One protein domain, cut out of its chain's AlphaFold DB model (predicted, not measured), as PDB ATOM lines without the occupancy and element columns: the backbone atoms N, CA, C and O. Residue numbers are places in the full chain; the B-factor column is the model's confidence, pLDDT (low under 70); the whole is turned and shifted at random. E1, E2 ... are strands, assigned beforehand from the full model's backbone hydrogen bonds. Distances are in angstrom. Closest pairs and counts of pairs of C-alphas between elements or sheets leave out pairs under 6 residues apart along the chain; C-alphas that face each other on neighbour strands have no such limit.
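This is residues 494 to 569 of the 1092 residues of an uncharacterized protein of Sediminispirochaeta smaragdinae (strain DSM 11293 / JCM 15392 / SEBR 4228) (UniProt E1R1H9). The domain has little regular structure: a long unnamed stretch, residues 494 to 521, leads into a single ladder of six short strands side by side, a meander, each strand the antiparallel neighbour of the one before. The 76 printed residues have no named helix; E1 to E6 follow in chain order across the sheet, all strand by class, with under half of the residues in them. The whole is loose, with radius of gyration of the C-alphas 14.8 A and spans of 44 by 27 by 23 A.

E1, residues 522 to 525, and E2, residues 529 to 533, form a hairpin at 176 degrees, with N 524 and O 531 within hydrogen-bond range at 2.8 A. Hairpins follow with E3, residues 538 to 543 (N 530 and O 542, 2.9 A), E4, residues 548 to 551 (N 541 and O 549, 2.8 A), E5, residues 557 to 560 (N 550 and O 558, 2.8 A), and E6, residues 565 to 568 (N 559 and O 566, 2.9 A). Edge strands E1 and E6 are apart.

E1 begins at C-alpha 522 (50.642, 28.930, 107.669); E3 measures 10.7 A; E6 ends at C-alpha 568 (56.234, 50.815, 116.986).

The C-alphas farthest apart, Asp 495 and Asn 555, are 43.9 A apart. The printed part has no cut, and its links are tight. Residues 494 to 518 have pLDDT under 70.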
ATOM      1  N   VAL A 494      38.248  25.079  91.696       54.88
ATOM      2  CA  VAL A 494      38.708  26.352  91.130       54.88
ATOM      3  C   VAL A 494      37.652  26.910  90.167       54.88
ATOM      4  O   VAL A 494      37.309  28.075  90.300       54.88
ATOM      5  N   ASP A 495      37.009  26.080  89.337       57.94
ATOM      6  CA  ASP A 495      36.012  26.506  88.330       57.94
ATOM      7  C   ASP A 495      34.732  27.143  88.911       57.94
ATOM      8  O   ASP A 495      33.982  27.799  88.192       57.94
ATOM      9  N   VAL A 496      34.438  26.957  90.205       59.62
ATOM     10  CA  VAL A 496      33.262  27.578  90.853       59.62
ATOM     11  C   VAL A 496      33.601  28.946  91.467       59.62
ATOM     12  O   VAL A 496      32.696  29.728  91.753       59.62
ATOM     13  N   GLY A 497      34.887  29.249  91.676       58.16
ATOM     14  CA  GLY A 497      35.339  30.449  92.389       58.16
ATOM     15  C   GLY A 497      36.350  31.323  91.643       58.16
ATOM     16  O   GLY A 497      36.536  32.465  92.053       58.16
ATOM     17  N   LEU A 498      36.984  30.832  90.574       64.38
ATOM     18  CA  LEU A 498      38.043  31.508  89.819       64.38
ATOM     19  C   LEU A 498      37.797  31.390  88.301       64.38
ATOM     20  O   LEU A 498      37.499  30.307  87.805       64.38
ATOM     21  N   GLU A 499      37.902  32.503  87.576       61.22
ATOM     22  CA  GLU A 499      37.887  32.587  86.117       61.22
ATOM     23  C   GLU A 499      39.098  31.851  85.529       61.22
ATOM     24  O   GLU A 499      40.097  31.575  86.198       61.22
ATOM     25  N   SER A 500      39.038  31.586  84.225       56.22
ATOM     26  CA  SER A 500      40.110  30.900  83.486       56.22
ATOM     27  C   SER A 500      41.475  31.614  83.491       56.22
ATOM     28  O   SER A 500      42.483  30.993  83.159       56.22
ATOM     29  N   ASP A 501      41.520  32.891  83.876       60.19
ATOM     30  CA  ASP A 501      42.738  33.690  84.053       60.19
ATOM     31  C   ASP A 501      43.224  33.748  85.520       60.19
ATOM     32  O   ASP A 501      44.221  34.405  85.819       60.19
ATOM     33  N   GLY A 502      42.544  33.043  86.432       55.47
ATOM     34  CA  GLY A 502      42.851  33.007  87.860       55.47
ATOM     35  C   GLY A 502      42.246  34.154  88.674       55.47
ATOM     36  O   GLY A 502      42.550  34.265  89.863       55.47
ATOM     37  N   SER A 503      41.401  35.001  88.082       59.28
ATOM     38  CA  SER A 503      40.667  36.043  88.811       59.28
ATOM     39  C   SER A 503      39.451  35.469  89.553       59.28
ATOM     40  O   SER A 503      38.866  34.484  89.134       59.28
ATOM     41  N   ILE A 504      39.068  36.022  90.704       64.75
ATOM     42  CA  ILE A 504      37.981  35.473  91.542       64.75
ATOM     43  C   ILE A 504      36.600  35.834  90.955       64.75
ATOM     44  O   ILE A 504      36.296  37.015  90.812       64.75
ATOM     45  N   ILE A 505      35.740  34.838  90.672       66.69
ATOM     46  CA  ILE A 505      34.396  35.020  90.062       66.69
ATOM     47  C   ILE A 505      33.374  35.539  91.088       66.69
ATOM     48  O   ILE A 505      32.475  36.318  90.763       66.69
ATOM     49  N   GLN A 506      33.482  35.106  92.348       63.62
ATOM     50  CA  GLN A 506      32.655  35.593  93.457       63.62
ATOM     51  C   GLN A 506      33.519  35.832  94.695       63.62
ATOM     52  O   GLN A 506      34.342  34.972  95.010       63.62
ATOM     53  N   PRO A 507      33.321  36.941  95.437       61.75
ATOM     54  CA  PRO A 507      34.017  37.158  96.699       61.75
ATOM     55  C   PRO A 507      33.852  35.931  97.597       61.75
ATOM     56  O   PRO A 507      32.722  35.505  97.847       61.75
ATOM     57  N   VAL A 508      34.960  35.366  98.079       66.75
ATOM     58  CA  VAL A 508      34.913  34.280  99.060       66.75
ATOM     59  C   VAL A 508      34.291  34.854 100.329       66.75
ATOM     60  O   VAL A 508      34.909  35.646 101.035       66.75
ATOM     61  N   ASN A 509      33.027  34.522 100.589       63.41
ATOM     62  CA  ASN A 509      32.330  35.035 101.759       63.41
ATOM     63  C   ASN A 509      32.876  34.308 102.992       63.41
ATOM     64  O   ASN A 509      32.854  33.079 103.021       63.41
ATOM     65  N   GLY A 510      33.332  35.042 104.012       60.06
ATOM     66  CA  GLY A 510      33.891  34.448 105.234       60.06
ATOM     67  C   GLY A 510      32.979  33.384 105.858       60.06
ATOM     68  O   GLY A 510      33.456  32.357 106.319       60.06
ATOM     69  N   ASN A 511      31.656  33.535 105.738       63.44
ATOM     70  CA  ASN A 511      30.671  32.561 106.233       63.44
ATOM     71  C   ASN A 511      30.699  31.195 105.513       63.44
ATOM     72  O   ASN A 511      30.030  30.257 105.949       63.44
ATOM     73  N   GLN A 512      31.403  31.089 104.383       61.69
ATOM     74  CA  GLN A 512      31.606  29.857 103.615       61.69
ATOM     75  C   GLN A 512      32.937  29.171 103.954       61.69
ATOM     76  O   GLN A 512      33.171  28.045 103.513       61.69
ATOM     77  N   LEU A 513      33.794  29.831 104.735       66.69
ATOM     78  CA  LEU A 513      35.050  29.287 105.224       66.69
ATOM     79  C   LEU A 513      34.815  28.650 106.592       66.69
ATOM     80  O   LEU A 513      34.161  29.216 107.464       66.69
ATOM     81  N   VAL A 514      35.314  27.431 106.762       62.66
ATOM     82  CA  VAL A 514      35.288  26.746 108.056       62.66
ATOM     83  C   VAL A 514      36.456  27.286 108.872       62.66
ATOM     84  O   VAL A 514      37.573  27.310 108.359       62.66
ATOM     85  N   ASP A 515      36.217  27.692 110.121       62.97
ATOM     86  CA  ASP A 515      37.303  27.984 111.060       62.97
ATOM     87  C   ASP A 515      38.152  26.716 111.217       62.97
ATOM     88  O   ASP A 515      37.734  25.721 111.815       62.97
ATOM     89  N   ILE A 516      39.326  26.723 110.590       66.75
ATOM     90  CA  ILE A 516      40.331  25.681 110.757       66.75
ATOM     91  C   ILE A 516      41.067  25.977 112.061       66.75
ATOM     92  O   ILE A 516      41.444  27.116 112.318       66.75
ATOM     93  N   ASP A 517      41.265  24.939 112.871       69.88
ATOM     94  CA  ASP A 517      42.047  25.004 114.104       69.88
ATOM     95  C   ASP A 517      43.489  25.435 113.777       69.88
ATOM     96  O   ASP A 517      44.257  24.672 113.179       69.88
ATOM     97  N   THR A 518      43.837  26.681 114.107       66.88
ATOM     98  CA  THR A 518      45.131  27.315 113.821       66.88
ATOM     99  C   THR A 518      46.206  26.756 114.756       66.88
ATOM    100  O   THR A 518      46.682  27.436 115.650       66.88
ATOM    101  N   THR A 519      46.572  25.486 114.596       77.00
ATOM    102  CA  THR A 519      47.626  24.821 115.399       77.00
ATOM    103  C   THR A 519      48.917  24.591 114.616       77.00
ATOM    104  O   THR A 519      49.894  24.070 115.150       77.00
ATOM    105  N   VAL A 520      48.931  24.964 113.336       81.44
ATOM    106  CA  VAL A 520      50.065  24.786 112.424       81.44
ATOM    107  C   VAL A 520      50.438  26.141 111.833       81.44
ATOM    108  O   VAL A 520      49.558  26.933 111.516       81.44
ATOM    109  N   ALA A 521      51.727  26.417 111.651       88.38
ATOM    110  CA  ALA A 521      52.164  27.628 110.964       88.38
ATOM    111  C   ALA A 521      51.650  27.664 109.510       88.38
ATOM    112  O   ALA A 521      51.770  26.668 108.790       88.38
ATOM    113  N   GLY A 522      51.110  28.791 109.046       84.81
ATOM    114  CA  GLY A 522      50.642  28.930 107.669       84.81
ATOM    115  C   GLY A 522      49.845  30.199 107.380       84.81
ATOM    116  O   GLY A 522      49.537  30.992 108.267       84.81
ATOM    117  N   LEU A 523      49.499  30.374 106.102       87.62
ATOM    118  CA  LEU A 523      48.550  31.392 105.654       87.62
ATOM    119  C   LEU A 523      47.127  30.859 105.841       87.62
ATOM    120  O   LEU A 523      46.755  29.843 105.250       87.62
ATOM    121  N   TYR A 524      46.335  31.563 106.636       84.38
ATOM    122  CA  TYR A 524      44.955  31.226 106.942       84.38
ATOM    123  C   TYR A 524      44.010  32.284 106.390       84.38
ATOM    124  O   TYR A 524      44.264  33.485 106.459       84.38
ATOM    125  N   MET A 525      42.883  31.805 105.881       84.31
ATOM    126  CA  MET A 525      41.719  32.613 105.555       84.31
ATOM    127  C   MET A 525      40.535  31.943 106.246       84.31
ATOM    128  O   MET A 525      40.145  30.833 105.881       84.31
ATOM    129  N   THR A 526      40.028  32.575 107.297       80.69
ATOM    130  CA  THR A 526      38.926  32.079 108.126       80.69
ATOM    131  C   THR A 526      37.686  32.947 107.927       80.69
ATOM    132  O   THR A 526      37.690  33.899 107.142       80.69
ATOM    133  N   ALA A 527      36.600  32.638 108.638       80.38
ATOM    134  CA  ALA A 527      35.412  33.487 108.613       80.38
ATOM    135  C   ALA A 527      35.650  34.870 109.252       80.38
ATOM    136  O   ALA A 527      34.911  35.821 108.975       80.38
ATOM    137  N   SER A 528      36.664  34.973 110.114       84.06
ATOM    138  CA  SER A 528      36.936  36.126 110.975       84.06
ATOM    139  C   SER A 528      38.253  36.843 110.686       84.06
ATOM    140  O   SER A 528      38.374  38.004 111.064       84.06
ATOM    141  N   ALA A 529      39.202  36.202 110.003       85.75
ATOM    142  CA  ALA A 529      40.557  36.710 109.830       85.75
ATOM    143  C   ALA A 529      41.210  36.224 108.526       85.75
ATOM    144  O   ALA A 529      41.004  35.092 108.085       85.75
ATOM    145  N   LEU A 530      42.052  37.066 107.933       89.44
ATOM    146  CA  LEU A 530      42.976  36.717 106.854       89.44
ATOM    147  C   LEU A 530      44.391  37.060 107.306       89.44
ATOM    148  O   LEU A 530      44.646  38.203 107.679       89.44
ATOM    149  N   GLY A 531      45.320  36.109 107.255       91.00
ATOM    150  CA  GLY A 531      46.650  36.373 107.786       91.00
ATOM    151  C   GLY A 531      47.608  35.192 107.835       91.00
ATOM    152  O   GLY A 531      47.248  34.065 107.499       91.00
ATOM    153  N   PHE A 532      48.834  35.448 108.282       92.00
ATOM    154  CA  PHE A 532      49.807  34.416 108.619       92.00
ATOM    155  C   PHE A 532      49.771  34.141 110.124       92.00
ATOM    156  O   PHE A 532      49.903  35.055 110.939       92.00
ATOM    157  N   PHE A 533      49.601  32.871 110.476       89.81
ATOM    158  CA  PHE A 533      49.677  32.363 111.839       89.81
ATOM    159  C   PHE A 533      50.946  31.521 111.955       89.81
ATOM    160  O   PHE A 533      51.193  30.686 111.087       89.81
ATOM    161  N   ASP A 534      51.767  31.720 112.978       89.06
ATOM    162  CA  ASP A 534      53.068  31.039 113.096       89.06
ATOM    163  C   ASP A 534      53.019  29.709 113.870       89.06
ATOM    164  O   ASP A 534      54.017  28.993 113.946       89.06
ATOM    165  N   GLY A 535      51.843  29.342 114.384       88.00
ATOM    166  CA  GLY A 535      51.624  28.159 115.218       88.00
ATOM    167  C   GLY A 535      51.297  28.499 116.675       88.00
ATOM    168  O   GLY A 535      50.726  27.651 117.362       88.00
ATOM    169  N   GLU A 536      51.574  29.727 117.115       88.19
ATOM    170  CA  GLU A 536      51.243  30.230 118.452       88.19
ATOM    171  C   GLU A 536      50.384  31.501 118.385       88.19
ATOM    172  O   GLU A 536      49.392  31.605 119.115       88.19
ATOM    173  N   GLU A 537      50.702  32.429 117.478       89.50
ATOM    174  CA  GLU A 537      49.980  33.689 117.298       89.50
ATOM    175  C   GLU A 537      49.901  34.157 115.832       89.50
ATOM    176  O   GLU A 537      50.516  33.610 114.913       89.50
ATOM    177  N   TRP A 538      49.071  35.175 115.588       90.25
ATOM    178  CA  TRP A 538      48.955  35.815 114.280       90.25
ATOM    179  C   TRP A 538      50.055  36.861 114.110       90.25
ATOM    180  O   TRP A 538      49.995  37.914 114.741       90.25
ATOM    181  N   THR A 539      51.016  36.617 113.221       92.31
ATOM    182  CA  THR A 539      52.097  37.580 112.946       92.31
ATOM    183  C   THR A 539      51.686  38.636 111.925       92.31
ATOM    184  O   THR A 539      52.185  39.753 111.950       92.31
ATOM    185  N   ALA A 540      50.729  38.336 111.051       94.38
ATOM    186  CA  ALA A 540      50.089  39.317 110.184       94.38
ATOM    187  C   ALA A 540      48.618  38.951 110.048       94.38
ATOM    188  O   ALA A 540      48.329  37.841 109.617       94.38
ATOM    189  N   VAL A 541      47.689  39.834 110.407       94.31
ATOM    190  CA  VAL A 541      46.253  39.538 110.351       94.31
ATOM    191  C   VAL A 541      45.428  40.765 110.004       94.31
ATOM    192  O   VAL A 541      45.694  41.865 110.480       94.31
ATOM    193  N   ILE A 542      44.407  40.551 109.181       95.00
ATOM    194  CA  ILE A 542      43.325  41.485 108.888       95.00
ATOM    195  C   ILE A 542      42.029  40.798 109.311       95.00
ATOM    196  O   ILE A 542      41.636  39.786 108.727       95.00
ATOM    197  N   ASN A 543      41.380  41.330 110.339       91.88
ATOM    198  CA  ASN A 543      40.127  40.803 110.863       91.88
ATOM    199  C   ASN A 543      38.926  41.357 110.088       91.88
ATOM    200  O   ASN A 543      38.962  42.441 109.499       91.88
ATOM    201  N   ASN A 544      37.817  40.623 110.121       87.44
ATOM    202  CA  ASN A 544      36.571  41.009 109.458       87.44
ATOM    203  C   ASN A 544      35.831  42.181 110.138       87.44
ATOM    204  O   ASN A 544      34.870  42.702 109.574       87.44
ATOM    205  N   ASP A 545      36.278  42.609 111.321       90.75
ATOM    206  CA  ASP A 545      35.805  43.804 112.027       90.75
ATOM    207  C   ASP A 545      36.566  45.084 111.623       90.75
ATOM    208  O   ASP A 545      36.263  46.171 112.117       90.75
ATOM    209  N   GLY A 546      37.523  44.963 110.695       89.56
ATOM    210  CA  GLY A 546      38.337  46.062 110.183       89.56
ATOM    211  C   GLY A 546      39.608  46.333 110.988       89.56
ATOM    212  O   GLY A 546      40.376  47.209 110.588       89.56
ATOM    213  N   THR A 547      39.856  45.606 112.083       95.81
ATOM    214  CA  THR A 547      41.135  45.654 112.808       95.81
ATOM    215  C   THR A 547      42.212  44.862 112.073       95.81
ATOM    216  O   THR A 547      41.920  43.903 111.357       95.81
ATOM    217  N   TRP A 548      43.474  45.261 112.214       96.69
ATOM    218  CA  TRP A 548      44.591  44.551 111.593       96.69
ATOM    219  C   TRP A 548      45.903  44.773 112.343       96.69
ATOM    220  O   TRP A 548      46.084  45.782 113.024       96.69
ATOM    221  N   SER A 549      46.842  43.843 112.207       95.25
ATOM    222  CA  SER A 549      48.189  43.963 112.767       95.25
ATOM    223  C   SER A 549      49.222  43.258 111.902       95.25
ATOM    224  O   SER A 549      48.988  42.141 111.451       95.25
ATOM    225  N   PHE A 550      50.382  43.886 111.738       94.94
ATOM    226  CA  PHE A 550      51.593  43.304 111.169       94.94
ATOM    227  C   PHE A 550      52.682  43.370 112.243       94.94
ATOM    228  O   PHE A 550      53.193  44.445 112.566       94.94
ATOM    229  N   LEU A 551      52.964  42.224 112.852       90.94
ATOM    230  CA  LEU A 551      53.875  42.051 113.976       90.94
ATOM    231  C   LEU A 551      55.241  41.584 113.456       90.94
ATOM    232  O   LEU A 551      55.333  40.567 112.770       90.94
ATOM    233  N   GLY A 552      56.297  42.330 113.779       86.06
ATOM    234  CA  GLY A 552      57.682  41.885 113.624       86.06
ATOM    235  C   GLY A 552      58.221  41.340 114.944       86.06
ATOM    236  O   GLY A 552      58.481  40.147 115.072       86.06
ATOM    237  N   ASP A 553      58.349  42.216 115.942       85.69
ATOM    238  CA  ASP A 553      58.679  41.871 117.329       85.69
ATOM    239  C   ASP A 553      57.972  42.827 118.318       85.69
ATOM    240  O   ASP A 553      57.164  43.668 117.922       85.69
ATOM    241  N   GLY A 554      58.261  42.719 119.621       86.31
ATOM    242  CA  GLY A 554      57.628  43.561 120.648       86.31
ATOM    243  C   GLY A 554      57.892  45.073 120.520       86.31
ATOM    244  O   GLY A 554      57.156  45.864 121.109       86.31
ATOM    245  N   ASN A 555      58.912  45.475 119.759       87.31
ATOM    246  CA  ASN A 555      59.307  46.862 119.511       87.31
ATOM    247  C   ASN A 555      59.103  47.303 118.053       87.31
ATOM    248  O   ASN A 555      59.164  48.500 117.796       87.31
ATOM    249  N   ASN A 556      58.857  46.372 117.127       91.12
ATOM    250  CA  ASN A 556      58.729  46.619 115.693       91.12
ATOM    251  C   ASN A 556      57.411  46.030 115.173       91.12
ATOM    252  O   ASN A 556      57.340  44.846 114.833       91.12
ATOM    253  N   TYR A 557      56.353  46.840 115.123       93.75
ATOM    254  CA  TYR A 557      55.054  46.424 114.589       93.75
ATOM    255  C   TYR A 557      54.202  47.613 114.142       93.75
ATOM    256  O   TYR A 557      54.391  48.747 114.585       93.75
ATOM    257  N   ILE A 558      53.199  47.338 113.314       96.31
ATOM    258  CA  ILE A 558      52.140  48.291 112.981       96.31
ATOM    259  C   ILE A 558      50.776  47.633 113.181       96.31
ATOM    260  O   ILE A 558      50.539  46.522 112.702       96.31
ATOM    261  N   LYS A 559      49.870  48.283 113.914       95.62
ATOM    262  CA  LYS A 559      48.521  47.751 114.155       95.62
ATOM    263  C   LYS A 559      47.456  48.838 114.195       95.62
ATOM    264  O   LYS A 559      47.694  49.941 114.681       95.62
ATOM    265  N   TRP A 560      46.264  48.479 113.741       96.44
ATOM    266  CA  TRP A 560      45.037  49.251 113.851       96.44
ATOM    267  C   TRP A 560      44.021  48.463 114.675       96.44
ATOM    268  O   TRP A 560      43.554  47.403 114.257       96.44
ATOM    269  N   ASP A 561      43.657  48.992 115.841       94.25
ATOM    270  CA  ASP A 561      42.728  48.336 116.775       94.25
ATOM    271  C   ASP A 561      41.254  48.747 116.588       94.25
ATOM    272  O   ASP A 561      40.398  48.397 117.399       94.25
ATOM    273  N   GLY A 562      40.947  49.504 115.527       93.69
ATOM    274  CA  GLY A 562      39.617  50.077 115.282       93.69
ATOM    275  C   GLY A 562      39.442  51.503 115.814       93.69
ATOM    276  O   GLY A 562      38.466  52.167 115.463       93.69
ATOM    277  N   SER A 563      40.384  51.997 116.620       94.75
ATOM    278  CA  SER A 563      40.367  53.349 117.191       94.75
ATOM    279  C   SER A 563      41.690  54.100 117.034       94.75
ATOM    280  O   SER A 563      41.689  55.318 116.839       94.75
ATOM    281  N   ARG A 564      42.817  53.385 117.098       90.88
ATOM    282  CA  ARG A 564      44.167  53.937 117.078       90.88
ATOM    283  C   ARG A 564      45.054  53.139 116.131       90.88
ATOM    284  O   ARG A 564      45.086  51.911 116.165       90.88
ATOM    285  N   LEU A 565      45.804  53.872 115.309       93.06
ATOM    286  CA  LEU A 565      46.943  53.336 114.574       93.06
ATOM    287  C   LEU A 565      48.169  53.449 115.479       93.06
ATOM    288  O   LEU A 565      48.524  54.550 115.909       93.06
ATOM    289  N   GLU A 566      48.796  52.323 115.785       92.19
ATOM    290  CA  GLU A 566      50.048  52.261 116.534       92.19
ATOM    291  C   GLU A 566      51.157  51.780 115.601       92.19
ATOM    292  O   GLU A 566      51.062  50.695 115.030       92.19
ATOM    293  N   VAL A 567      52.197  52.600 115.453       92.44
ATOM    294  CA  VAL A 567      53.456  52.251 114.787       92.44
ATOM    295  C   VAL A 567      54.519  52.203 115.878       92.44
ATOM    296  O   VAL A 567      54.750  53.201 116.559       92.44
ATOM    297  N   HIS A 568      55.111  51.036 116.084       89.75
ATOM    298  CA  HIS A 568      56.234  50.815 116.986       89.75
ATOM    299  C   HIS A 568      57.475  50.509 116.143       89.75
ATOM    300  O   HIS A 568      57.412  49.656 115.258       89.75
ATOM    301  N   GLY A 569      58.568  51.222 116.416       87.25
ATOM    302  CA  GLY A 569      59.810  51.189 115.640       87.25
ATOM    303  C   GLY A 569      60.138  52.562 115.048       87.25
ATOM    304  O   GLY A 569      59.547  53.570 115.445       87.25
TER     305      GLY A 569